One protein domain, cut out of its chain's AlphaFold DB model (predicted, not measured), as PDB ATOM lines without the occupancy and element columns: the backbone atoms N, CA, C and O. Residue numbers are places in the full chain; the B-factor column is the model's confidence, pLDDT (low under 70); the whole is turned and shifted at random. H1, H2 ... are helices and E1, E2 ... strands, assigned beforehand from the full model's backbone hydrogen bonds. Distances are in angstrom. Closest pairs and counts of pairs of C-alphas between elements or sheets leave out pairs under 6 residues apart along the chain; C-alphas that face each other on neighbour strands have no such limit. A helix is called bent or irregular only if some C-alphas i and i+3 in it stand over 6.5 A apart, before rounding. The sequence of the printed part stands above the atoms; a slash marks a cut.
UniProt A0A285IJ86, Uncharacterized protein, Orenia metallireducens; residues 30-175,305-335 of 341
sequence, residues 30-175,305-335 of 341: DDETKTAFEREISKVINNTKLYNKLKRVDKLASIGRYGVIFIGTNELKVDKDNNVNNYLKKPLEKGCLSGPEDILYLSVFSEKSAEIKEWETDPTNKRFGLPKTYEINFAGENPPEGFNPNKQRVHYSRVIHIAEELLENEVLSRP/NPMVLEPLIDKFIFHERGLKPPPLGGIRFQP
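This is residues 30 to 175 and 305 to 335 of the 341 residues of an uncharacterized protein of Orenia metallireducens (UniProt A0A285IJ86). Two small three-stranded sheets, E2 E1 E6 and E3 E4 E5, form a partly face-to-face sandwich with crossed strands; H2 and H3 cover the other face of E2 E1 E6. H1 reaches away from the sheets, while residues 74 to 102 and 138 to 150 make long loops. The 177 printed residues hold three named helices and seven named strands, in the order H1 H2 E1 E2 E3 E4 E5 E6 H3 E7; both sheets are antiparallel. The class is mixed, helices and strands, with 82 residues, under half, in named elements. The whole is compact, radius of gyration of the C-alphas 17.0 A, spans 48 by 44 by 42 A.

H1, residues 36 to 48, begins at C-alpha 36 (-63.734, 11.349, -38.716) and is 18.6 A long. H2, residues 50 to 63, is 20.1 A. E1, residues 67 to 73, is 19.5 A, and E2, residues 103 to 110, is 21.0 A. E3 is residues 114 to 119, E4 131 to 137, E5 151 to 155 and E6 159 to 162, with lengths of 13.9 A, 16.7 A, 13.2 A and 9.6 A. H3, residues 305 to 319, is 19.8 A. E7, residues 331 to 333, is 6.6 A and ends at C-alpha 333 (-53.358, 5.168, -50.381).

In the sheet E2 E1 E6, N 70 and O 107 are 2.8 A apart across the hairpin E1 and E2, and N 69 and O 160 are 2.9 A apart across E1 and E6, within hydrogen-bond range. H2 and H3 are on the same face, two layers, helices on one face of a sheet. H2 is over E2 and E1 at a height over the sheet of 7.6 A; the closest C-alphas of H2 and E1 are those of Ala 61 and Gly 67, 4.3 A. H3, height 9.5 A, is over E1 and only just over E6, on which 3 of its C-alphas fall; C-alphas Ile 162 and Val 308 are closest, 6.6 A. H1 only grazes this sheet, with residues 44 to 48. E3 E4 E5 is a meander, each strand the antiparallel neighbour of the one before: N 135 and O 115, and N 134 and O 154, are each 2.8 A apart. The sandwich, two sheets face to face, has its strands at 87 degrees. E7 pairs with no named strand. Every O i to N i+4 pair is within hydrogen-bond range in H1 and H2; in H3, only just irregular with C-alphas 307 and 310 6.52 A apart, 9 of 11 are.

The C-alphas of Asp 30 and Asp 81 are farthest apart, 53.2 A. Residues 176 to 304 are cut out, and C-alphas 175 and 305 are 20.4 A apart. The links E1 to E2, E3 to E4, E4 to E5 and H3 to E7 are long. The mean pLDDT of the printed part is 77.1; residues 30 to 34, 75 to 86, 93 to 100, 140 to 149 and 317 to 335 are under 70.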
ATOM      1  N   ASP A  30     -65.632   7.132 -55.262       56.75
ATOM      2  CA  ASP A  30     -66.334   8.386 -55.570       56.75
ATOM      3  C   ASP A  30     -67.060   9.032 -54.372       56.75
ATOM      4  O   ASP A  30     -67.687  10.079 -54.523       56.75
ATOM      5  N   ASP A  31     -66.992   8.449 -53.171       62.25
ATOM      6  CA  ASP A  31     -67.595   9.068 -51.986       62.25
ATOM      7  C   ASP A  31     -66.667  10.156 -51.414       62.25
ATOM      8  O   ASP A  31     -65.634   9.871 -50.798       62.25
ATOM      9  N   GLU A  32     -67.033  11.421 -51.638       62.28
ATOM     10  CA  GLU A  32     -66.291  12.603 -51.179       62.28
ATOM     11  C   GLU A  32     -66.509  12.940 -49.697       62.28
ATOM     12  O   GLU A  32     -65.841  13.827 -49.150       62.28
ATOM     13  N   THR A  33     -67.432  12.260 -49.007       67.25
ATOM     14  CA  THR A  33     -67.653  12.541 -47.588       67.25
ATOM     15  C   THR A  33     -66.406  12.153 -46.787       67.25
ATOM     16  O   THR A  33     -65.914  11.040 -46.882       67.25
ATOM     17  N   LYS A  34     -65.838  13.053 -45.978       66.19
ATOM     18  CA  LYS A  34     -64.651  12.710 -45.168       66.19
ATOM     19  C   LYS A  34     -65.052  12.021 -43.869       66.19
ATOM     20  O   LYS A  34     -65.864  12.599 -43.130       66.19
ATOM     21  N   THR A  35     -64.468  10.859 -43.566       76.25
ATOM     22  CA  THR A  35     -64.653  10.182 -42.266       76.25
ATOM     23  C   THR A  35     -63.991  10.971 -41.131       76.25
ATOM     24  O   THR A  35     -63.210  11.895 -41.371       76.25
ATOM     25  N   ALA A  36     -64.329  10.665 -39.873       75.81
ATOM     26  CA  ALA A  36     -63.734  11.349 -38.716       75.81
ATOM     27  C   ALA A  36     -62.197  11.227 -38.720       75.81
ATOM     28  O   ALA A  36     -61.500  12.233 -38.593       75.81
ATOM     29  N   PHE A  37     -61.698  10.025 -39.012       75.81
ATOM     30  CA  PHE A  37     -60.280   9.714 -39.173       75.81
ATOM     31  C   PHE A  37     -59.614  10.546 -40.282       75.81
ATOM     32  O   PHE A  37     -58.590  11.192 -40.061       75.81
ATOM     33  N   GLU A  38     -60.225  10.612 -41.469       77.31
ATOM     34  CA  GLU A  38     -59.690  11.386 -42.598       77.31
ATOM     35  C   GLU A  38     -59.611  12.888 -42.291       77.31
ATOM     36  O   GLU A  38     -58.690  13.574 -42.748       77.31
ATOM     37  N   ARG A  39     -60.548  13.424 -41.495       80.38
ATOM     38  CA  ARG A  39     -60.519  14.826 -41.046       80.38
ATOM     39  C   ARG A  39     -59.388  15.076 -40.056       80.38
ATOM     40  O   ARG A  39     -58.698  16.084 -40.186       80.38
ATOM     41  N   GLU A  40     -59.196  14.186 -39.090       78.44
ATOM     42  CA  GLU A  40     -58.145  14.298 -38.074       78.44
ATOM     43  C   GLU A  40     -56.748  14.190 -38.694       78.44
ATOM     44  O   GLU A  40     -55.921  15.079 -38.493       78.44
ATOM     45  N   ILE A  41     -56.518  13.206 -39.568       79.88
ATOM     46  CA  ILE A  41     -55.259  13.089 -40.314       79.88
ATOM     47  C   ILE A  41     -55.016  14.309 -41.198       79.88
ATOM     48  O   ILE A  41     -53.899  14.826 -41.240       79.88
ATOM     49  N   SER A  42     -56.049  14.820 -41.875       82.50
ATOM     50  CA  SER A  42     -55.909  16.037 -42.684       82.50
ATOM     51  C   SER A  42     -55.440  17.231 -41.843       82.50
ATOM     52  O   SER A  42     -54.635  18.032 -42.322       82.50
ATOM     53  N   LYS A  43     -55.894  17.351 -40.584       82.62
ATOM     54  CA  LYS A  43     -55.411  18.390 -39.658       82.62
ATOM     55  C   LYS A  43     -53.932  18.194 -39.326       82.62
ATOM     56  O   LYS A  43     -53.166  19.146 -39.459       82.62
ATOM     57  N   VAL A  44     -53.513  16.975 -38.977       81.69
ATOM     58  CA  VAL A  44     -52.101  16.666 -38.673       81.69
ATOM     59  C   VAL A  44     -51.202  16.975 -39.870       81.69
ATOM     60  O   VAL A  44     -50.174  17.637 -39.721       81.69
ATOM     61  N   ILE A  45     -51.602  16.554 -41.073       85.56
ATOM     62  CA  ILE A  45     -50.859  16.800 -42.316       85.56
ATOM     63  C   ILE A  45     -50.646  18.296 -42.541       85.56
ATOM     64  O   ILE A  45     -49.524  18.718 -42.842       85.56
ATOM     65  N   ASN A  46     -51.707  19.092 -42.387       85.06
ATOM     66  CA  ASN A  46     -51.667  20.532 -42.625       85.06
ATOM     67  C   ASN A  46     -50.843  21.265 -41.559       85.06
ATOM     68  O   ASN A  46     -49.982  22.073 -41.911       85.06
ATOM     69  N   ASN A  47     -51.040  20.939 -40.279       84.62
ATOM     70  CA  ASN A  47     -50.347  21.587 -39.165       84.62
ATOM     71  C   ASN A  47     -48.839  21.304 -39.193       84.62
ATOM     72  O   ASN A  47     -48.018  22.208 -39.046       84.62
ATOM     73  N   THR A  48     -48.455  20.053 -39.457       83.38
ATOM     74  CA  THR A  48     -47.043  19.634 -39.454       83.38
ATOM     75  C   THR A  48     -46.332  19.859 -40.792       83.38
ATOM     76  O   THR A  48     -45.104  19.741 -40.871       83.38
ATOM     77  N   LYS A  49     -47.084  20.188 -41.855       89.25
ATOM     78  CA  LYS A  49     -46.612  20.219 -43.250       89.25
ATOM     79  C   LYS A  49     -45.951  18.893 -43.643       89.25
ATOM     80  O   LYS A  49     -44.857  18.880 -44.220       89.25
ATOM     81  N   LEU A  50     -46.617  17.783 -43.315       88.12
ATOM     82  CA  LEU A  50     -46.068  16.424 -43.358       88.12
ATOM     83  C   LEU A  50     -45.350  16.100 -44.676       88.12
ATOM     84  O   LEU A  50     -44.192  15.691 -44.655       88.12
ATOM     85  N   TYR A  51     -45.984  16.334 -45.828       89.38
ATOM     86  CA  TYR A  51     -45.402  15.976 -47.130       89.38
ATOM     87  C   TYR A  51     -44.109  16.731 -47.453       89.38
ATOM     88  O   TYR A  51     -43.199  16.167 -48.054       89.38
ATOM     89  N   ASN A  52     -43.968  17.978 -46.993       90.31
ATOM     90  CA  ASN A  52     -42.712  18.714 -47.141       90.31
ATOM     91  C   ASN A  52     -41.597  18.048 -46.312       90.31
ATOM     92  O   ASN A  52     -40.468  17.887 -46.773       90.31
ATOM     93  N   LYS A  53     -41.920  17.596 -45.096       91.38
ATOM     94  CA  LYS A  53     -40.975  16.892 -44.219       91.38
ATOM     95  C   LYS A  53     -40.608  15.514 -44.774       91.38
ATOM     96  O   LYS A  53     -39.425  15.188 -44.804       91.38
ATOM     97  N   LEU A  54     -41.584  14.772 -45.294       91.62
ATOM     98  CA  LEU A  54     -41.379  13.485 -45.963       91.62
ATOM     99  C   LEU A  54     -40.491  13.616 -47.204       91.62
ATOM    100  O   LEU A  54     -39.512  12.895 -47.354       91.62
ATOM    101  N   LYS A  55     -40.747  14.619 -48.044       92.00
ATOM    102  CA  LYS A  55     -39.888  14.923 -49.188       92.00
ATOM    103  C   LYS A  55     -38.450  15.236 -48.761       92.00
ATOM    104  O   LYS A  55     -37.502  14.797 -49.402       92.00
ATOM    105  N   ARG A  56     -38.267  15.995 -47.675       92.06
ATOM    106  CA  ARG A  56     -36.934  16.343 -47.154       92.06
ATOM    107  C   ARG A  56     -36.190  15.139 -46.586       92.06
ATOM    108  O   ARG A  56     -35.007  14.994 -46.876       92.06
ATOM    109  N   VAL A  57     -36.850  14.299 -45.787       92.50
ATOM    110  CA  VAL A  57     -36.198  13.109 -45.219       92.50
ATOM    111  C   VAL A  57     -35.849  12.104 -46.308       92.50
ATOM    112  O   VAL A  57     -34.786  11.508 -46.237       92.50
ATOM    113  N   ASP A  58     -36.670  11.995 -47.353       92.31
ATOM    114  CA  ASP A  58     -36.415  11.116 -48.494       92.31
ATOM    115  C   ASP A  58     -35.137  11.524 -49.256       92.31
ATOM    116  O   ASP A  58     -34.293  10.690 -49.589       92.31
ATOM    117  N   LYS A  59     -34.913  12.839 -49.432       91.69
ATOM    118  CA  LYS A  59     -33.638  13.361 -49.962       91.69
ATOM    119  C   LYS A  59     -32.462  13.021 -49.050       91.69
ATOM    120  O   LYS A  59     -31.425  12.579 -49.534       91.69
ATOM    121  N   LEU A  60     -32.611  13.213 -47.740       91.31
ATOM    122  CA  LEU A  60     -31.535  12.934 -46.783       91.31
ATOM    123  C   LEU A  60     -31.205  11.440 -46.696       91.31
ATOM    124  O   LEU A  60     -30.029  11.093 -46.659       91.31
ATOM    125  N   ALA A  61     -32.216  10.571 -46.737       91.25
ATOM    126  CA  ALA A  61     -32.057   9.120 -46.774       91.25
ATOM    127  C   ALA A  61     -31.396   8.635 -48.075       91.25
ATOM    128  O   ALA A  61     -30.727   7.612 -48.065       91.25
ATOM    129  N   SER A  62     -31.542   9.382 -49.175       89.25
ATOM    130  CA  SER A  62     -30.840   9.112 -50.438       89.25
ATOM    131  C   SER A  62     -29.372   9.574 -50.431       89.25
ATOM    132  O   SER A  62     -28.550   9.011 -51.157       89.25
ATOM    133  N   ILE A  63     -29.046  10.613 -49.649       90.06
ATOM    134  CA  ILE A  63     -27.676  11.138 -49.481       90.06
ATOM    135  C   ILE A  63     -26.867  10.256 -48.522       90.06
ATOM    136  O   ILE A  63     -25.705   9.964 -48.798       90.06
ATOM    137  N   GLY A  64     -27.467   9.877 -47.391       89.75
ATOM    138  CA  GLY A  64     -26.877   8.998 -46.379       89.75
ATOM    139  C   GLY A  64     -27.352   7.551 -46.500       89.75
ATOM    140  O   GLY A  64     -27.833   7.126 -47.548       89.75
ATOM    141  N   ARG A  65     -27.200   6.790 -45.412       92.00
ATOM    142  CA  ARG A  65     -27.729   5.421 -45.262       92.00
ATOM    143  C   ARG A  65     -29.139   5.384 -44.677       92.00
ATOM    144  O   ARG A  65     -29.797   4.351 -44.690       92.00
ATOM    145  N   TYR A  66     -29.570   6.478 -44.058       93.62
ATOM    146  CA  TYR A  66     -30.922   6.640 -43.543       93.62
ATOM    147  C   TYR A  66     -31.206   8.113 -43.235       93.62
ATOM    148  O   TYR A  66     -30.304   8.944 -43.084       93.62
ATOM    149  N   GLY A  67     -32.489   8.430 -43.142       92.75
ATOM    150  CA  GLY A  67     -33.008   9.694 -42.649       92.75
ATOM    151  C   GLY A  67     -33.968   9.447 -41.493       92.75
ATOM    152  O   GLY A  67     -34.549   8.371 -41.359       92.75
ATOM    153  N   VAL A  68     -34.127  10.457 -40.646       93.31
ATOM    154  CA  VAL A  68     -34.923  10.340 -39.431       93.31
ATOM    155  C   VAL A  68     -35.950  11.464 -39.339       93.31
ATOM    156  O   VAL A  68     -35.606  12.636 -39.497       93.31
ATOM    157  N   ILE A  69     -37.204  11.122 -39.031       92.75
ATOM    158  CA  ILE A  69     -38.216  12.090 -38.586       92.75
ATOM    159  C   ILE A  69     -38.407  11.953 -37.080       92.75
ATOM    160  O   ILE A  69     -38.778  10.894 -36.582       92.75
ATOM    161  N   PHE A  70     -38.202  13.046 -36.364       90.62
ATOM    162  CA  PHE A  70     -38.556  13.190 -34.963       90.62
ATOM    163  C   PHE A  70     -39.966  13.768 -34.821       90.62
ATOM    164  O   PHE A  70     -40.299  14.767 -35.470       90.62
ATOM    165  N   ILE A  71     -40.763  13.156 -33.946       87.06
ATOM    166  CA  ILE A  71     -42.127  13.581 -33.631       87.06
ATOM    167  C   ILE A  71     -42.108  14.367 -32.315       87.06
ATOM    168  O   ILE A  71     -41.977  13.793 -31.230       87.06
ATOM    169  N   GLY A  72     -42.247  15.688 -32.420       83.50
ATOM    170  CA  GLY A  72     -42.419  16.578 -31.279       83.50
ATOM    171  C   GLY A  72     -43.857  16.509 -30.783       83.50
ATOM    172  O   GLY A  72     -44.777  16.884 -31.507       83.50
ATOM    173  N   THR A  73     -44.045  16.025 -29.559       80.44
ATOM    174  CA  THR A  73     -45.361  15.854 -28.934       80.44
ATOM    175  C   THR A  73     -45.514  16.754 -27.715       80.44
ATOM    176  O   THR A  73     -44.552  16.964 -26.974       80.44
ATOM    177  N   ASN A  74     -46.724  17.267 -27.503       72.81
ATOM    178  CA  ASN A  74     -47.136  17.978 -26.301       72.81
ATOM    179  C   ASN A  74     -47.483  16.970 -25.203       72.81
ATOM    180  O   ASN A  74     -48.630  16.835 -24.784       72.81
ATOM    181  N   GLU A  75     -46.506  16.171 -24.785       64.81
ATOM    182  CA  GLU A  75     -46.730  15.253 -23.677       64.81
ATOM    183  C   GLU A  75     -46.755  16.066 -22.376       64.81
ATOM    184  O   GLU A  75     -45.717  16.491 -21.868       64.81
ATOM    185  N   LEU A  76     -47.953  16.276 -21.825       51.19
ATOM    186  CA  LEU A  76     -48.140  16.767 -20.460       51.19
ATOM    187  C   LEU A  76     -47.728  15.668 -19.474       51.19
ATOM    188  O   LEU A  76     -48.562  15.009 -18.860       51.19
ATOM    189  N   LYS A  77     -46.424  15.446 -19.323       50.19
ATOM    190  CA  LYS A  77     -45.887  14.687 -18.195       50.19
ATOM    191  C   LYS A  77     -44.810  15.490 -17.500       50.19
ATOM    192  O   LYS A  77     -43.645  15.495 -17.884       50.19
ATOM    193  N   VAL A  78     -45.248  16.133 -16.423       43.88
ATOM    194  CA  VAL A  78     -44.408  16.395 -15.258       43.88
ATOM    195  C   VAL A  78     -43.895  15.026 -14.804       43.88
ATOM    196  O   VAL A  78     -44.670  14.196 -14.329       43.88
ATOM    197  N   ASP A  79     -42.616  14.740 -15.053       43.75
ATOM    198  CA  ASP A  79     -41.961  13.568 -14.467       43.75
ATOM    199  C   ASP A  79     -42.132  13.667 -12.940       43.75
ATOM    200  O   ASP A  79     -42.044  14.768 -12.391       43.75
ATOM    201  N   LYS A  80     -42.358  12.550 -12.235       48.19
ATOM    202  CA  LYS A  80     -42.512  12.558 -10.761       48.19
ATOM    203  C   LYS A  80     -41.299  13.173 -10.033       48.19
ATOM    204  O   LYS A  80     -41.429  13.573  -8.882       48.19
ATOM    205  N   ASP A  81     -40.176  13.310 -10.741       51.69
ATOM    206  CA  ASP A  81     -38.907  13.863 -10.270       51.69
ATOM    207  C   ASP A  81     -38.579  15.271 -10.818       51.69
ATOM    208  O   ASP A  81     -37.438  15.713 -10.698       51.69
ATOM    209  N   ASN A  82     -39.518  15.984 -11.465       47.19
ATOM    210  CA  ASN A  82     -39.304  17.331 -12.043       47.19
ATOM    211  C   ASN A  82     -38.087  17.460 -12.994       47.19
ATOM    212  O   ASN A  82     -37.630  18.564 -13.298       47.19
ATOM    213  N   ASN A  83     -37.566  16.351 -13.523       50.50
ATOM    214  CA  ASN A  83     -36.471  16.369 -14.484       50.50
ATOM    215  C   ASN A  83     -37.015  16.510 -15.911       50.50
ATOM    216  O   ASN A  83     -37.294  15.530 -16.597       50.50
ATOM    217  N   VAL A  84     -37.080  17.753 -16.391       51.88
ATOM    218  CA  VAL A  84     -37.439  18.125 -17.778       51.88
ATOM    219  C   VAL A  84     -36.498  17.480 -18.823       51.88
ATOM    220  O   VAL A  84     -36.821  17.399 -20.004       51.88
ATOM    221  N   ASN A  85     -35.342  16.955 -18.404       51.84
ATOM    222  CA  ASN A  85     -34.227  16.634 -19.297       51.84
ATOM    223  C   ASN A  85     -34.187  15.206 -19.877       51.84
ATOM    224  O   ASN A  85     -33.320  14.950 -20.710       51.84
ATOM    225  N   ASN A  86     -35.066  14.268 -19.488       63.84
ATOM    226  CA  ASN A  86     -34.902  12.855 -19.898       63.84
ATOM    227  C   ASN A  86     -36.153  12.162 -20.470       63.84
ATOM    228  O   ASN A  86     -36.127  10.955 -20.725       63.84
ATOM    229  N   TYR A  87     -37.239  12.898 -20.720       72.00
ATOM    230  CA  TYR A  87     -38.475  12.323 -21.274       72.00
ATOM    231  C   TYR A  87     -38.291  11.767 -22.696       72.00
ATOM    232  O   TYR A  87     -38.921  10.779 -23.070       72.00
ATOM    233  N   LEU A  88     -37.374  12.348 -23.478       80.31
ATOM    234  CA  LEU A  88     -37.084  11.902 -24.843       80.31
ATOM    235  C   LEU A  88     -36.457  10.508 -24.897       80.31
ATOM    236  O   LEU A  88     -36.702   9.769 -25.850       80.31
ATOM    237  N   LYS A  89     -35.695  10.129 -23.863       82.19
ATOM    238  CA  LYS A  89     -35.084   8.800 -23.742       82.19
ATOM    239  C   LYS A  89     -36.117   7.726 -23.383       82.19
ATOM    240  O   LYS A  89     -35.890   6.550 -23.656       82.19
ATOM    241  N   LYS A  90     -37.244   8.112 -22.781       81.88
ATOM    242  CA  LYS A  90     -38.330   7.193 -22.427       81.88
ATOM    243  C   LYS A  90     -39.213   6.901 -23.654       81.88
ATOM    244  O   LYS A  90     -39.400   7.782 -24.508       81.88
ATOM    245  N   PRO A  91     -39.777   5.680 -23.754       81.12
ATOM    246  CA  PRO A  91     -40.745   5.362 -24.792       81.12
ATOM    247  C   PRO A  91     -41.952   6.297 -24.711       81.12
ATOM    248  O   PRO A  91     -42.341   6.747 -23.637       81.12
ATOM    249  N   LEU A  92     -42.544   6.584 -25.866       73.75
ATOM    250  CA  LEU A  92     -43.805   7.312 -25.946       73.75
ATOM    251  C   LEU A  92     -44.910   6.355 -25.486       73.75
ATOM    252  O   LEU A  92     -45.160   5.336 -26.136       73.75
ATOM    253  N   GLU A  93     -45.500   6.628 -24.324       66.69
ATOM    254  CA  GLU A  93     -46.494   5.740 -23.720       66.69
ATOM    255  C   GLU A  93     -47.815   5.760 -24.501       66.69
ATOM    256  O   GLU A  93     -48.182   6.745 -25.137       66.69
ATOM    257  N   LYS A  94     -48.556   4.649 -24.470       63.84
ATOM    258  CA  LYS A  94     -49.856   4.554 -25.147       63.84
ATOM    259  C   LYS A  94     -50.873   5.482 -24.480       63.84
ATOM    260  O   LYS A  94     -51.075   5.396 -23.271       63.84
ATOM    261  N   GLY A  95     -51.555   6.313 -25.270       61.72
ATOM    262  CA  GLY A  95     -52.616   7.199 -24.782       61.72
ATOM    263  C   GLY A  95     -52.123   8.439 -24.031       61.72
ATOM    264  O   GLY A  95     -52.917   9.052 -23.325       61.72
ATOM    265  N   CYS A  96     -50.841   8.801 -24.168       60.19
ATOM    266  CA  CYS A  96     -50.324  10.086 -23.689       60.19
ATOM    267  C   CYS A  96     -50.750  11.269 -24.576       60.19
ATOM    268  O   CYS A  96     -50.617  12.411 -24.152       60.19
ATOM    269  N   LEU A  97     -51.245  10.992 -25.787       64.19
ATOM    270  CA  LEU A  97     -51.814  11.974 -26.702       64.19
ATOM    271  C   LEU A  97     -53.343  11.857 -26.659       64.19
ATOM    272  O   LEU A  97     -53.909  10.773 -26.852       64.19
ATOM    273  N   SER A  98     -53.990  12.982 -26.381       59.88
ATOM    274  CA  SER A  98     -55.439  13.168 -26.313       59.88
ATOM    275  C   SER A  98     -56.042  13.471 -27.686       59.88
ATOM    276  O   SER A  98     -57.216  13.179 -27.906       59.88
ATOM    277  N   GLY A  99     -55.252  14.002 -28.627       65.38
ATOM    278  CA  GLY A  99     -55.697  14.232 -30.000       65.38
ATOM    279  C   GLY A  99     -54.597  14.706 -30.961       65.38
ATOM    280  O   GLY A  99     -53.445  14.865 -30.559       65.38
ATOM    281  N   PRO A 100     -54.959  14.994 -32.226       67.38
ATOM    282  CA  PRO A 100     -54.016  15.394 -33.277       67.38
ATOM    283  C   PRO A 100     -53.306  16.729 -33.006       67.38
ATOM    284  O   PRO A 100     -52.291  17.035 -33.628       67.38
ATOM    285  N   GLU A 101     -53.838  17.543 -32.090       72.06
ATOM    286  CA  GLU A 101     -53.244  18.819 -31.668       72.06
ATOM    287  C   GLU A 101     -52.020  18.628 -30.764       72.06
ATOM    288  O   GLU A 101     -51.178  19.520 -30.667       72.06
ATOM    289  N   ASP A 102     -51.864  17.441 -30.174       74.31
ATOM    290  CA  ASP A 102     -50.697  17.117 -29.359       74.31
ATOM    291  C   ASP A 102     -49.459  16.823 -30.214       74.31
ATOM    292  O   ASP A 102     -48.346  16.785 -29.691       74.31
ATOM    293  N   ILE A 103     -49.603  16.644 -31.533       79.31
ATOM    294  CA  ILE A 103     -48.472  16.587 -32.463       79.31
ATOM    295  C   ILE A 103     -48.092  18.021 -32.840       79.31
ATOM    296  O   ILE A 103     -48.635  18.616 -33.770       79.31
ATOM    297  N   LEU A 104     -47.115  18.571 -32.122       81.56
ATOM    298  CA  LEU A 104     -46.696  19.963 -32.269       81.56
ATOM    299  C   LEU A 104     -45.914  20.194 -33.562       81.56
ATOM    300  O   LEU A 104     -46.145  21.165 -34.281       81.56
ATOM    301  N   TYR A 105     -44.939  19.329 -33.845       84.56
ATOM    302  CA  TYR A 105     -44.072  19.494 -35.005       84.56
ATOM    303  C   TYR A 105     -43.387  18.196 -35.422       84.56
ATOM    304  O   TYR A 105     -43.159  17.284 -34.629       84.56
ATOM    305  N   LEU A 106     -42.985  18.163 -36.692       88.88
ATOM    306  CA  LEU A 106     -42.102  17.144 -37.244       88.88
ATOM    307  C   LEU A 106     -40.773  17.785 -37.642       88.88
ATOM    308  O   LEU A 106     -40.726  18.739 -38.434       88.88
ATOM    309  N   SER A 107     -39.685  17.235 -37.115       89.75
ATOM    310  CA  SER A 107     -38.322  17.660 -37.432       89.75
ATOM    311  C   SER A 107     -37.586  16.546 -38.148       89.75
ATOM    312  O   SER A 107     -37.770  15.374 -37.845       89.75
ATOM    313  N   VAL A 108     -36.782  16.917 -39.138       92.38
ATOM    314  CA  VAL A 108     -36.095  15.967 -40.009       92.38
ATOM    315  C   VAL A 108     -34.601  16.074 -39.761       92.38
ATOM    316  O   VAL A 108     -34.065  17.182 -39.767       92.38
ATOM    317  N   PHE A 109     -33.945  14.930 -39.613       92.00
ATOM    318  CA  PHE A 109     -32.516  14.816 -39.367       92.00
ATOM    319  C   PHE A 109     -31.871  13.842 -40.356       92.00
ATOM    320  O   PHE A 109     -32.482  12.858 -40.777       92.00
ATOM    321  N   SER A 110     -30.636  14.144 -40.754       91.88
ATOM    322  CA  SER A 110     -29.782  13.237 -41.523       91.88
ATOM    323  C   SER A 110     -29.111  12.221 -40.598       91.88
ATOM    324  O   SER A 110     -29.031  12.452 -39.393       91.88
ATOM    325  N   GLU A 111     -28.560  11.146 -41.164       90.62
ATOM    326  CA  GLU A 111     -27.708  10.176 -40.453       90.62
ATOM    327  C   GLU A 111     -26.655  10.854 -39.554       90.62
ATOM    328  O   GLU A 111     -26.530  10.507 -38.384       90.62
ATOM    329  N   LYS A 112     -25.965  11.886 -40.058       89.19
ATOM    330  CA  LYS A 112     -24.932  12.628 -39.311       89.19
ATOM    331  C   LYS A 112     -25.476  13.364 -38.079       89.19
ATOM    332  O   LYS A 112     -24.755  13.547 -37.104       89.19
ATOM    333  N   SER A 113     -26.729  13.810 -38.126       88.38
ATOM    334  CA  SER A 113     -27.370  14.523 -37.014       88.38
ATOM    335  C   SER A 113     -28.212  13.611 -36.124       88.38
ATOM    336  O   SER A 113     -28.677  14.074 -35.088       88.38
ATOM    337  N   ALA A 114     -28.441  12.356 -36.514       91.00
ATOM    338  CA  ALA A 114     -29.244  11.379 -35.787       91.00
ATOM    339  C   ALA A 114     -28.530  10.019 -35.774       91.00
ATOM    340  O   ALA A 114     -28.884   9.102 -36.516       91.00
ATOM    341  N   GLU A 115     -27.519   9.889 -34.920       91.62
ATOM    342  CA  GLU A 115     -26.710   8.673 -34.809       91.62
ATOM    343  C   GLU A 115     -27.445   7.590 -34.009       91.62
ATOM    344  O   GLU A 115     -28.017   7.863 -32.952       91.62
ATOM    345  N   ILE A 116     -27.396   6.338 -34.462       92.69
ATOM    346  CA  ILE A 116     -27.881   5.198 -33.672       92.69
ATOM    347  C   ILE A 116     -26.859   4.903 -32.566       92.69
ATOM    348  O   ILE A 116     -25.708   4.587 -32.862       92.69
ATOM    349  N   LYS A 117     -27.265   4.994 -31.293       91.56
ATOM    350  CA  LYS A 117     -26.374   4.719 -30.146       91.56
ATOM    351  C   LYS A 117     -26.554   3.331 -29.562       91.56
ATOM    352  O   LYS A 117     -25.578   2.704 -29.170       91.56
ATOM    353  N   GLU A 118     -27.796   2.880 -29.459       91.25
ATOM    354  CA  GLU A 118     -28.144   1.626 -28.793       91.25
ATOM    355  C   GLU A 118     -28.984   0.777 -29.746       91.25
ATOM    356  O   GLU A 118     -29.942   1.269 -30.351       91.25
ATOM    357  N   TRP A 119     -28.618  -0.497 -29.858       91.56
ATOM    358  CA  TRP A 119     -29.306  -1.512 -30.650       91.56
ATOM    359  C   TRP A 119     -30.061  -2.454 -29.722       91.56
ATOM    360  O   TRP A 119     -29.656  -2.652 -28.576       91.56
ATOM    361  N   GLU A 120     -31.162  -3.021 -30.204       91.00
ATOM    362  CA  GLU A 120     -31.867  -4.063 -29.467       91.00
ATOM    363  C   GLU A 120     -31.158  -5.408 -29.649       91.00
ATOM    364  O   GLU A 120     -31.012  -5.906 -30.768       91.00
ATOM    365  N   THR A 121     -30.699  -5.970 -28.534       90.88
ATOM    366  CA  THR A 121     -29.854  -7.172 -28.481       90.88
ATOM    367  C   THR A 121     -30.602  -8.409 -28.019       90.88
ATOM    368  O   THR A 121     -30.056  -9.502 -28.121       90.88
ATOM    369  N   ASP A 122     -31.831  -8.261 -27.521       89.62
ATOM    370  CA  ASP A 122     -32.620  -9.380 -27.014       89.62
ATOM    371  C   ASP A 122     -33.221 -10.199 -28.172       89.62
ATOM    372  O   ASP A 122     -34.113  -9.698 -28.862       89.62
ATOM    373  N   PRO A 123     -32.811 -11.468 -28.388       88.31
ATOM    374  CA  PRO A 123     -33.290 -12.279 -29.517       88.31
ATOM    375  C   PRO A 123     -34.768 -12.668 -29.420       88.31
ATOM    376  O   PRO A 123     -35.380 -13.081 -30.401       88.31
ATOM    377  N   THR A 124     -35.354 -12.564 -28.226       89.81
ATOM    378  CA  THR A 124     -36.777 -12.830 -27.970       89.81
ATOM    379  C   THR A 124     -37.670 -11.658 -28.373       89.81
ATOM    380  O   THR A 124     -38.888 -11.813 -28.487       89.81
ATOM    381  N   ASN A 125     -37.089 -10.477 -28.587       86.94
ATOM    382  CA  ASN A 125     -37.820  -9.290 -28.984       86.94
ATOM    383  C   ASN A 125     -38.005  -9.279 -30.507       86.94
ATOM    384  O   ASN A 125     -37.050  -9.434 -31.262       86.94
ATOM    385  N   LYS A 126     -39.225  -8.988 -30.977       86.25
ATOM    386  CA  LYS A 126     -39.518  -8.804 -32.412       86.25
ATOM    387  C   LYS A 126     -38.630  -7.730 -33.066       86.25
ATOM    388  O   LYS A 126     -38.490  -7.716 -34.281       86.25
ATOM    389  N   ARG A 127     -38.066  -6.811 -32.273       85.12
ATOM    390  CA  ARG A 127     -37.160  -5.750 -32.729       85.12
ATOM    391  C   ARG A 127     -35.669  -6.106 -32.636       85.12
ATOM    392  O   ARG A 127     -34.858  -5.189 -32.711       85.12
ATOM    393  N   PHE A 128     -35.302  -7.372 -32.447       87.12
ATOM    394  CA  PHE A 128     -33.901  -7.798 -32.425       87.12
ATOM    395  C   PHE A 128     -33.141  -7.276 -33.654       87.12
ATOM    396  O   PHE A 128     -33.602  -7.424 -34.781       87.12
ATOM    397  N   GLY A 129     -31.995  -6.628 -33.433       84.81
ATOM    398  CA  GLY A 129     -31.192  -6.037 -34.507       84.81
ATOM    399  C   GLY A 129     -31.674  -4.671 -35.011       84.81
ATOM    400  O   GLY A 129     -31.052  -4.116 -35.915       84.81
ATOM    401  N   LEU A 130     -32.723  -4.081 -34.421       90.25
ATOM    402  CA  LEU A 130     -33.201  -2.734 -34.760       90.25
ATOM    403  C   LEU A 130     -32.712  -1.666 -33.761       90.25
ATOM    404  O   LEU A 130     -32.386  -1.979 -32.613       90.25
ATOM    405  N   PRO A 131     -32.715  -0.374 -34.144       91.88
ATOM    406  CA  PRO A 131     -32.328   0.713 -33.253       91.88
ATOM    407  C   PRO A 131     -33.296   0.874 -32.078       91.88
ATOM    408  O   PRO A 131     -34.524   0.884 -32.253       91.88
ATOM    409  N   LYS A 132     -32.720   1.065 -30.890       91.38
ATOM    410  CA  LYS A 132     -33.422   1.327 -29.628       91.38
ATOM    411  C   LYS A 132     -33.411   2.813 -29.274       91.38
ATOM    412  O   LYS A 132     -34.463   3.400 -29.012       91.38
ATOM    413  N   THR A 133     -32.233   3.431 -29.344       91.88
ATOM    414  CA  THR A 133     -32.029   4.840 -28.982       91.88
ATOM    415  C   THR A 133     -31.179   5.544 -30.036       91.88
ATOM    416  O   THR A 133     -30.120   5.050 -30.434       91.88
ATOM    417  N   TYR A 134     -31.625   6.728 -30.443       92.38
ATOM    418  CA  TYR A 134     -30.909   7.648 -31.324       92.38
ATOM    419  C   TYR A 134     -30.333   8.808 -30.510       92.38
ATOM    420  O   TYR A 134     -30.945   9.252 -29.544       92.38
ATOM    421  N   GLU A 135     -29.181   9.337 -30.896       92.25
ATOM    422  CA  GLU A 135     -28.671  10.618 -30.413       92.25
ATOM    423  C   GLU A 135     -28.921  11.669 -31.487       92.25
ATOM    424  O   GLU A 135     -28.303  11.640 -32.551       92.25
ATOM    425  N   ILE A 136     -29.862  12.572 -31.215       89.75
ATOM    426  CA  ILE A 136     -30.270  13.614 -32.154       89.75
ATOM    427  C   ILE A 136     -29.618  14.932 -31.754       89.75
ATOM    428  O   ILE A 136     -29.746  15.393 -30.618       89.75
ATOM    429  N   ASN A 137     -28.937  15.551 -32.711       87.81
ATOM    430  CA  ASN A 137     -28.419  16.903 -32.602       87.81
ATOM    431  C   ASN A 137     -29.451  17.909 -33.137       87.81
ATOM    432  O   ASN A 137     -29.569  18.118 -34.348       87.81
ATOM    433  N   PHE A 138     -30.174  18.564 -32.227       82.00
ATOM    434  CA  PHE A 138     -31.211  19.548 -32.563       82.00
ATOM    435  C   PHE A 138     -30.670  20.873 -33.121       82.00
ATOM    436  O   PHE A 138     -31.439  21.671 -33.649       82.00
ATOM    437  N   ALA A 139     -29.360  21.097 -33.049       70.50
ATOM    438  CA  ALA A 139     -28.705  22.315 -33.520       70.50
ATOM    439  C   ALA A 139     -28.549  22.414 -35.039       70.50
ATOM    440  O   ALA A 139     -28.359  23.502 -35.577       70.50
ATOM    441  N   GLY A 140     -28.592  21.272 -35.730       65.31
ATOM    442  CA  GLY A 140     -28.174  21.191 -37.127       65.31
ATOM    443  C   GLY A 140     -26.669  21.424 -37.313       65.31
ATOM    444  O   GLY A 140     -25.894  21.385 -36.360       65.31
ATOM    445  N   GLU A 141     -26.250  21.620 -38.568       59.50
ATOM    446  CA  GLU A 141     -24.837  21.849 -38.920       59.50
ATOM    447  C   GLU A 141     -24.382  23.304 -38.716       59.50
ATOM    448  O   GLU A 141     -23.187  23.525 -38.570       59.50
ATOM    449  N   ASN A 142     -25.311  24.267 -38.645       62.84
ATOM    450  CA  ASN A 142     -25.039  25.695 -38.429       62.84
ATOM    451  C   ASN A 142     -26.093  26.295 -37.477       62.84
ATOM    452  O   ASN A 142     -27.078  26.872 -37.952       62.84
ATOM    453  N   PRO A 143     -25.957  26.119 -36.152       63.78
ATOM    454  CA  PRO A 143     -26.886  26.730 -35.213       63.78
ATOM    455  C   PRO A 143     -26.754  28.261 -35.240       63.78
ATOM    456  O   PRO A 143     -25.636  28.771 -35.325       63.78
ATOM    457  N   PRO A 144     -27.866  29.010 -35.152       67.19
ATOM    458  CA  PRO A 144     -27.802  30.449 -34.920       67.19
ATOM    459  C   PRO A 144     -27.102  30.744 -33.582       67.19
ATOM    460  O   PRO A 144     -27.240  29.981 -32.621       67.19
ATOM    461  N   GLU A 145     -26.343  31.843 -33.519       54.28
ATOM    462  CA  GLU A 145     -25.624  32.257 -32.306       54.28
ATOM    463  C   GLU A 145     -26.575  32.334 -31.098       54.28
ATOM    464  O   GLU A 145     -27.664  32.902 -31.176       54.28
ATOM    465  N   GLY A 146     -26.176  31.718 -29.979       59.38
ATOM    466  CA  GLY A 146     -26.985  31.625 -28.756       59.38
ATOM    467  C   GLY A 146     -27.910  30.402 -28.665       59.38
ATOM    468  O   GLY A 146     -28.474  30.154 -27.598       59.38
ATOM    469  N   PHE A 147     -28.043  29.591 -29.723       59.75
ATOM    470  CA  PHE A 147     -28.760  28.314 -29.655       59.75
ATOM    471  C   PHE A 147     -27.839  27.208 -29.129       59.75
ATOM    472  O   PHE A 147     -26.912  26.781 -29.816       59.75
ATOM    473  N   ASN A 148     -28.089  26.736 -27.906       57.06
ATOM    474  CA  ASN A 148     -27.249  25.719 -27.282       57.06
ATOM    475  C   ASN A 148     -27.525  24.338 -27.917       57.06
ATOM    476  O   ASN A 148     -28.650  23.833 -27.811       57.06
ATOM    477  N   PRO A 149     -26.542  23.714 -28.596       55.56
ATOM    478  CA  PRO A 149     -26.738  22.478 -29.336       55.56
ATOM    479  C   PRO A 149     -26.838  21.277 -28.391       55.56
ATOM    480  O   PRO A 149     -25.870  20.549 -28.175       55.56
ATOM    481  N   ASN A 150     -28.014  21.040 -27.816       70.25
ATOM    482  CA  ASN A 150     -28.200  19.876 -26.961       70.25
ATOM    483  C   ASN A 150     -28.374  18.625 -27.826       70.25
ATOM    484  O   ASN A 150     -29.435  18.382 -28.403       70.25
ATOM    485  N   LYS A 151     -27.319  17.809 -27.891       82.56
ATOM    486  CA  LYS A 151     -27.447  16.400 -28.267       82.56
ATOM    487  C   LYS A 151     -28.323  15.718 -27.227       82.56
ATOM    488  O   LYS A 151     -27.997  15.726 -26.041       82.56
ATOM    489  N   GLN A 152     -29.429  15.133 -27.660       84.75
ATOM    490  CA  GLN A 152     -30.341  14.438 -26.761       84.75
ATOM    491  C   GLN A 152     -30.565  13.013 -27.237       84.75
ATOM    492  O   GLN A 152     -30.648  12.732 -28.434       84.75
ATOM    493  N   ARG A 153     -30.665  12.104 -26.269       88.88
ATOM    494  CA  ARG A 153     -31.018  10.715 -26.533       88.88
ATOM    495  C   ARG A 153     -32.525  10.604 -26.691       88.88
ATOM    496  O   ARG A 153     -33.275  11.023 -25.813       88.88
ATOM    497  N   VAL A 154     -32.943  10.022 -27.805       88.94
ATOM    498  CA  VAL A 154     -34.338   9.882 -28.200       88.94
ATOM    499  C   VAL A 154     -34.654   8.414 -28.444       88.94
ATOM    500  O   VAL A 154     -33.970   7.727 -29.201       88.94
ATOM    501  N   HIS A 155     -35.713   7.929 -27.809       90.81
ATOM    502  CA  HIS A 155     -36.198   6.568 -27.987       90.81
ATOM    503  C   HIS A 155     -36.821   6.366 -29.376       90.81
ATOM    504  O   HIS A 155     -37.539   7.238 -29.875       90.81
ATOM    505  N   TYR A 156     -36.637   5.183 -29.974       88.94
ATOM    506  CA  TYR A 156     -37.128   4.863 -31.323       88.94
ATOM    507  C   TYR A 156     -38.644   5.072 -31.508       88.94
ATOM    508  O   TYR A 156     -39.128   5.273 -32.621       88.94
ATOM    509  N   SER A 157     -39.440   5.007 -30.436       86.81
ATOM    510  CA  SER A 157     -40.893   5.221 -30.518       86.81
ATOM    511  C   SER A 157     -41.237   6.631 -31.008       86.81
ATOM    512  O   SER A 157     -42.171   6.785 -31.788       86.81
ATOM    513  N   ARG A 158     -40.437   7.637 -30.629       86.94
ATOM    514  CA  ARG A 158     -40.612   9.059 -30.996       86.94
ATOM    515  C   ARG A 158     -40.019   9.400 -32.366       86.94
ATOM    516  O   ARG A 158     -39.966  10.563 -32.762       86.94
ATOM    517  N   VAL A 159     -39.523   8.380 -33.061       89.94
ATOM    518  CA  VAL A 159     -38.690   8.510 -34.241       89.94
ATOM    519  C   VAL A 159     -39.217   7.614 -35.358       89.94
ATOM    520  O   VAL A 159     -39.626   6.477 -35.123       89.94
ATOM    521  N   ILE A 160     -39.206   8.119 -36.585       90.19
ATOM    522  CA  ILE A 160     -39.453   7.341 -37.798       90.19
ATOM    523  C   ILE A 160     -38.128   7.240 -38.537       90.19
ATOM    524  O   ILE A 160     -37.571   8.251 -38.964       90.19
ATOM    525  N   HIS A 161     -37.626   6.016 -38.640       91.44
ATOM    526  CA  HIS A 161     -36.416   5.684 -39.377       91.44
ATOM    527  C   HIS A 161     -36.787   5.358 -40.815       91.44
ATOM    528  O   HIS A 161     -37.667   4.532 -41.039       91.44
ATOM    529  N   ILE A 162     -36.142   6.016 -41.771       91.81
ATOM    530  CA  ILE A 162     -36.441   5.877 -43.194       91.81
ATOM    531  C   ILE A 162     -35.148   5.519 -43.914       91.81
ATOM    532  O   ILE A 162     -34.177   6.277 -43.874       91.81
ATOM    533  N   ALA A 163     -35.147   4.370 -44.577       90.62
ATOM    534  CA  ALA A 163     -34.031   3.868 -45.361       90.62
ATOM    535  C   ALA A 163     -34.572   3.139 -46.599       90.62
ATOM    536  O   ALA A 163     -35.503   2.345 -46.491       90.62
ATOM    537  N   GLU A 164     -34.009   3.437 -47.767       85.38
ATOM    538  CA  GLU A 164     -34.419   2.886 -49.070       85.38
ATOM    539  C   GLU A 164     -33.454   1.776 -49.517       85.38
ATOM    540  O   GLU A 164     -32.323   1.763 -49.059       85.38
ATOM    541  N   GLU A 165     -33.833   0.864 -50.418       82.31
ATOM    542  CA  GLU A 165     -32.909  -0.162 -50.964       82.31
ATOM    543  C   GLU A 165     -32.172  -0.982 -49.879       82.31
ATOM    544  O   GLU A 165     -30.960  -1.215 -49.933       82.31
ATOM    545  N   LEU A 166     -32.920  -1.416 -48.864       83.44
ATOM    546  CA  LEU A 166     -32.440  -2.340 -47.840       83.44
ATOM    547  C   LEU A 166     -32.213  -3.719 -48.485       83.44
ATOM    548  O   LEU A 166     -33.111  -4.261 -49.126       83.44
ATOM    549  N   LEU A 167     -30.995  -4.251 -48.357       82.06
ATOM    550  CA  LEU A 167     -30.608  -5.565 -48.882       82.06
ATOM    551  C   LEU A 167     -30.529  -6.573 -47.728       82.06
ATOM    552  O   LEU A 167     -31.546  -7.084 -47.284       82.06
ATOM    553  N   GLU A 168     -29.326  -6.829 -47.211       82.88
ATOM    554  CA  GLU A 168     -29.115  -7.703 -46.045       82.88
ATOM    555  C   GLU A 168     -29.357  -6.978 -44.717       82.88
ATOM    556  O   GLU A 168     -29.723  -7.591 -43.720       82.88
ATOM    557  N   ASN A 169     -29.112  -5.667 -44.687       82.50
ATOM    558  CA  ASN A 169     -29.282  -4.850 -43.494       82.50
ATOM    559  C   ASN A 169     -30.673  -4.210 -43.519       82.50
ATOM    560  O   ASN A 169     -30.989  -3.503 -44.470       82.50
ATOM    561  N   GLU A 170     -31.468  -4.420 -42.470       83.75
ATOM    562  CA  GLU A 170     -32.828  -3.868 -42.340       83.75
ATOM    563  C   GLU A 170     -32.857  -2.392 -41.902       83.75
ATOM    564  O   GLU A 170     -33.909  -1.759 -41.879       83.75
ATOM    565  N   VAL A 171     -31.704  -1.823 -41.541       86.56
ATOM    566  CA  VAL A 171     -31.598  -0.488 -40.935       86.56
ATOM    567  C   VAL A 171     -30.771   0.467 -41.788       86.56
ATOM    568  O   VAL A 171     -31.090   1.652 -41.870       86.56
ATOM    569  N   LEU A 172     -29.703  -0.012 -42.420       89.62
ATOM    570  CA  LEU A 172     -28.769   0.828 -43.167       89.62
ATOM    571  C   LEU A 172     -28.898   0.589 -44.671       89.62
ATOM    572  O   LEU A 172     -28.585  -0.499 -45.155       89.62
ATOM    573  N   SER A 173     -29.275   1.632 -45.412       88.56
ATOM    574  CA  SER A 173     -29.268   1.610 -46.872       88.56
ATOM    575  C   SER A 173     -27.879   1.811 -47.470       88.56
ATOM    576  O   SER A 173     -26.906   2.193 -46.804       88.56
ATOM    577  N   ARG A 174     -27.795   1.597 -48.786       87.75
ATOM    578  CA  ARG A 174     -26.677   2.062 -49.604       87.75
ATOM    579  C   ARG A 174     -26.978   3.478 -50.125       87.75
ATOM    580  O   ARG A 174     -27.993   3.664 -50.789       87.75
ATOM    581  N   PRO A 175     -26.096   4.471 -49.894       88.69
ATOM    582  CA  PRO A 175     -26.287   5.818 -50.429       88.69
ATOM    583  C   PRO A 175     -26.318   5.826 -51.962       88.69
ATOM    584  O   PRO A 175     -25.419   5.265 -52.596       88.69
ATOM    585  N   ASN A 305     -45.277   3.724 -49.641       84.38
ATOM    586  CA  ASN A 305     -46.464   3.266 -48.926       84.38
ATOM    587  C   ASN A 305     -46.100   2.382 -47.712       84.38
ATOM    588  O   ASN A 305     -46.362   2.822 -46.590       84.38
ATOM    589  N   PRO A 306     -45.452   1.210 -47.879       84.44
ATOM    590  CA  PRO A 306     -45.251   0.268 -46.774       84.44
ATOM    591  C   PRO A 306     -44.149   0.675 -45.789       84.44
ATOM    592  O   PRO A 306     -44.249   0.366 -44.608       84.44
ATOM    593  N   MET A 307     -43.087   1.357 -46.235       84.06
ATOM    594  CA  MET A 307     -41.932   1.658 -45.370       84.06
ATOM    595  C   MET A 307     -41.977   3.060 -44.764       84.06
ATOM    596  O   MET A 307     -41.326   3.305 -43.750       84.06
ATOM    597  N   VAL A 308     -42.728   3.993 -45.360       85.75
ATOM    598  CA  VAL A 308     -42.755   5.392 -44.905       85.75
ATOM    599  C   VAL A 308     -44.128   5.793 -44.385       85.75
ATOM    600  O   VAL A 308     -44.228   6.265 -43.255       85.75
ATOM    601  N   LEU A 309     -45.187   5.627 -45.181       84.81
ATOM    602  CA  LEU A 309     -46.515   6.127 -44.824       84.81
ATOM    603  C   LEU A 309     -47.243   5.221 -43.828       84.81
ATOM    604  O   LEU A 309     -47.775   5.738 -42.850       84.81
ATOM    605  N   GLU A 310     -47.253   3.900 -44.032       83.44
ATOM    606  CA  GLU A 310     -47.899   2.961 -43.101       83.44
ATOM    607  C   GLU A 310     -47.299   3.044 -41.688       83.44
ATOM    608  O   GLU A 310     -48.058   3.318 -40.760       83.44
ATOM    609  N   PRO A 311     -45.965   2.974 -41.479       83.88
ATOM    610  CA  PRO A 311     -45.390   3.049 -40.136       83.88
ATOM    611  C   PRO A 311     -45.599   4.415 -39.476       83.88
ATOM    612  O   PRO A 311     -45.640   4.522 -38.249       83.88
ATOM    613  N   LEU A 312     -45.710   5.476 -40.281       83.38
ATOM    614  CA  LEU A 312     -46.000   6.821 -39.802       83.38
ATOM    615  C   LEU A 312     -47.439   6.931 -39.302       83.38
ATOM    616  O   LEU A 312     -47.660   7.444 -38.206       83.38
ATOM    617  N   ILE A 313     -48.406   6.427 -40.073       80.56
ATOM    618  CA  ILE A 313     -49.806   6.442 -39.654       80.56
ATOM    619  C   ILE A 313     -50.023   5.479 -38.487       80.56
ATOM    620  O   ILE A 313     -50.679   5.860 -37.525       80.56
ATOM    621  N   ASP A 314     -49.411   4.295 -38.501       78.88
ATOM    622  CA  ASP A 314     -49.461   3.355 -37.379       78.88
ATOM    623  C   ASP A 314     -48.925   3.989 -36.097       78.88
ATOM    624  O   ASP A 314     -49.499   3.795 -35.030       78.88
ATOM    625  N   LYS A 315     -47.862   4.801 -36.174       76.69
ATOM    626  CA  LYS A 315     -47.376   5.566 -35.016       76.69
ATOM    627  C   LYS A 315     -48.382   6.614 -34.552       76.69
ATOM    628  O   LYS A 315     -48.554   6.765 -33.346       76.69
ATOM    629  N   PHE A 316     -49.051   7.317 -35.462       74.62
ATOM    630  CA  PHE A 316     -50.096   8.270 -35.078       74.62
ATOM    631  C   PHE A 316     -51.297   7.556 -34.437       74.62
ATOM    632  O   PHE A 316     -51.719   7.949 -33.357       74.62
ATOM    633  N   ILE A 317     -51.753   6.434 -35.000       69.75
ATOM    634  CA  ILE A 317     -52.852   5.621 -34.452       69.75
ATOM    635  C   ILE A 317     -52.475   4.979 -33.109       69.75
ATOM    636  O   ILE A 317     -53.287   4.915 -32.195       69.75
ATOM    637  N   PHE A 318     -51.251   4.469 -32.963       59.47
ATOM    638  CA  PHE A 318     -50.828   3.740 -31.764       59.47
ATOM    639  C   PHE A 318     -50.594   4.653 -30.554       59.47
ATOM    640  O   PHE A 318     -50.771   4.223 -29.409       59.47
ATOM    641  N   HIS A 319     -50.154   5.891 -30.786       53.28
ATOM    642  CA  HIS A 319     -49.832   6.837 -29.717       53.28
ATOM    643  C   HIS A 319     -50.988   7.782 -29.372       53.28
ATOM    644  O   HIS A 319     -51.051   8.261 -28.237       53.28
ATOM    645  N   GLU A 320     -51.940   7.978 -30.283       51.03
ATOM    646  CA  GLU A 320     -53.193   8.666 -30.002       51.03
ATOM    647  C   GLU A 320     -54.256   7.685 -29.487       51.03
ATOM    648  O   GLU A 320     -54.588   6.697 -30.128       51.03
ATOM    649  N   ARG A 321     -54.905   8.002 -28.364       42.47
ATOM    650  CA  ARG A 321     -56.264   7.480 -28.105       42.47
ATOM    651  C   ARG A 321     -57.330   8.193 -28.976       42.47
ATOM    652  O   ARG A 321     -58.519   7.977 -28.756       42.47
ATOM    653  N   GLY A 322     -56.905   9.046 -29.918       39.34
ATOM    654  CA  GLY A 322     -57.704  10.016 -30.675       39.34
ATOM    655  C   GLY A 322     -58.095   9.562 -32.083       39.34
ATOM    656  O   GLY A 322     -59.292   9.441 -32.339       39.34
ATOM    657  N   LEU A 323     -57.132   9.233 -32.956       49.62
ATOM    658  CA  LEU A 323     -57.432   8.613 -34.251       49.62
ATOM    659  C   LEU A 323     -58.015   7.214 -34.031       49.62
ATOM    660  O   LEU A 323     -57.297   6.216 -33.941       49.62
ATOM    661  N   LYS A 324     -59.347   7.136 -33.926       54.47
ATOM    662  CA  LYS A 324     -60.051   5.853 -33.890       54.47
ATOM    663  C   LYS A 324     -59.592   5.046 -35.104       54.47
ATOM    664  O   LYS A 324     -59.607   5.598 -36.210       54.47
ATOM    665  N   PRO A 325     -59.182   3.776 -34.919       55.97
ATOM    666  CA  PRO A 325     -58.837   2.941 -36.054       55.97
ATOM    667  C   PRO A 325     -60.018   2.966 -37.031       55.97
ATOM    668  O   PRO A 325     -61.167   2.989 -36.568       55.97
ATOM    669  N   PRO A 326     -59.753   3.016 -38.347       53.75
ATOM    670  CA  PRO A 326     -60.816   3.052 -39.337       53.75
ATOM    671  C   PRO A 326     -61.823   1.925 -39.043       53.75
ATOM    672  O   PRO A 326     -61.393   0.770 -38.939       53.75
ATOM    673  N   PRO A 327     -63.127   2.218 -38.845       52.00
ATOM    674  CA  PRO A 327     -64.145   1.191 -38.626       52.00
ATOM    675  C   PRO A 327     -64.168   0.096 -39.706       52.00
ATOM    676  O   PRO A 327     -64.620  -1.012 -39.420       52.00
ATOM    677  N   LEU A 328     -63.664   0.359 -40.919       48.28
ATOM    678  CA  LEU A 328     -63.594  -0.603 -42.018       48.28
ATOM    679  C   LEU A 328     -62.137  -0.871 -42.459       48.28
ATOM    680  O   LEU A 328     -61.529  -0.136 -43.227       48.28
ATOM    681  N   GLY A 329     -61.568  -1.991 -42.008       50.22
ATOM    682  CA  GLY A 329     -60.601  -2.793 -42.781       50.22
ATOM    683  C   GLY A 329     -59.229  -2.210 -43.170       50.22
ATOM    684  O   GLY A 329     -58.504  -2.884 -43.904       50.22
ATOM    685  N   GLY A 330     -58.831  -1.022 -42.703       53.59
ATOM    686  CA  GLY A 330     -57.473  -0.466 -42.850       53.59
ATOM    687  C   GLY A 330     -57.370   0.759 -43.770       53.59
ATOM    688  O   GLY A 330     -58.364   1.399 -44.090       53.59
ATOM    689  N   ILE A 331     -56.152   1.105 -44.193       55.38
ATOM    690  CA  ILE A 331     -55.860   2.343 -44.940       55.38
ATOM    691  C   ILE A 331     -55.521   2.014 -46.393       55.38
ATOM    692  O   ILE A 331     -54.739   1.100 -46.659       55.38
ATOM    693  N   ARG A 332     -56.101   2.749 -47.346       56.25
ATOM    694  CA  ARG A 332     -55.718   2.702 -48.761       56.25
ATOM    695  C   ARG A 332     -55.144   4.055 -49.158       56.25
ATOM    696  O   ARG A 332     -55.817   5.080 -49.077       56.25
ATOM    697  N   PHE A 333     -53.915   4.039 -49.650       58.47
ATOM    698  CA  PHE A 333     -53.358   5.168 -50.381       58.47
ATOM    699  C   PHE A 333     -53.910   5.099 -51.798       58.47
ATOM    700  O   PHE A 333     -53.713   4.088 -52.481       58.47
ATOM    701  N   GLN A 334     -54.652   6.116 -52.243       55.56
ATOM    702  CA  GLN A 334     -55.052   6.121 -53.647       55.56
ATOM    703  C   GLN A 334     -53.794   6.239 -54.514       55.56
ATOM    704  O   GLN A 334     -52.931   7.076 -54.223       55.56
ATOM    705  N   PRO A 335     -53.678   5.423 -55.579       49.62
ATOM    706  CA  PRO A 335     -52.635   5.631 -56.559       49.62
ATOM    707  C   PRO A 335     -52.796   7.037 -57.128       49.62
ATOM    708  O   PRO A 335     -53.904   7.519 -57.378       49.62
TER     709      PRO A 335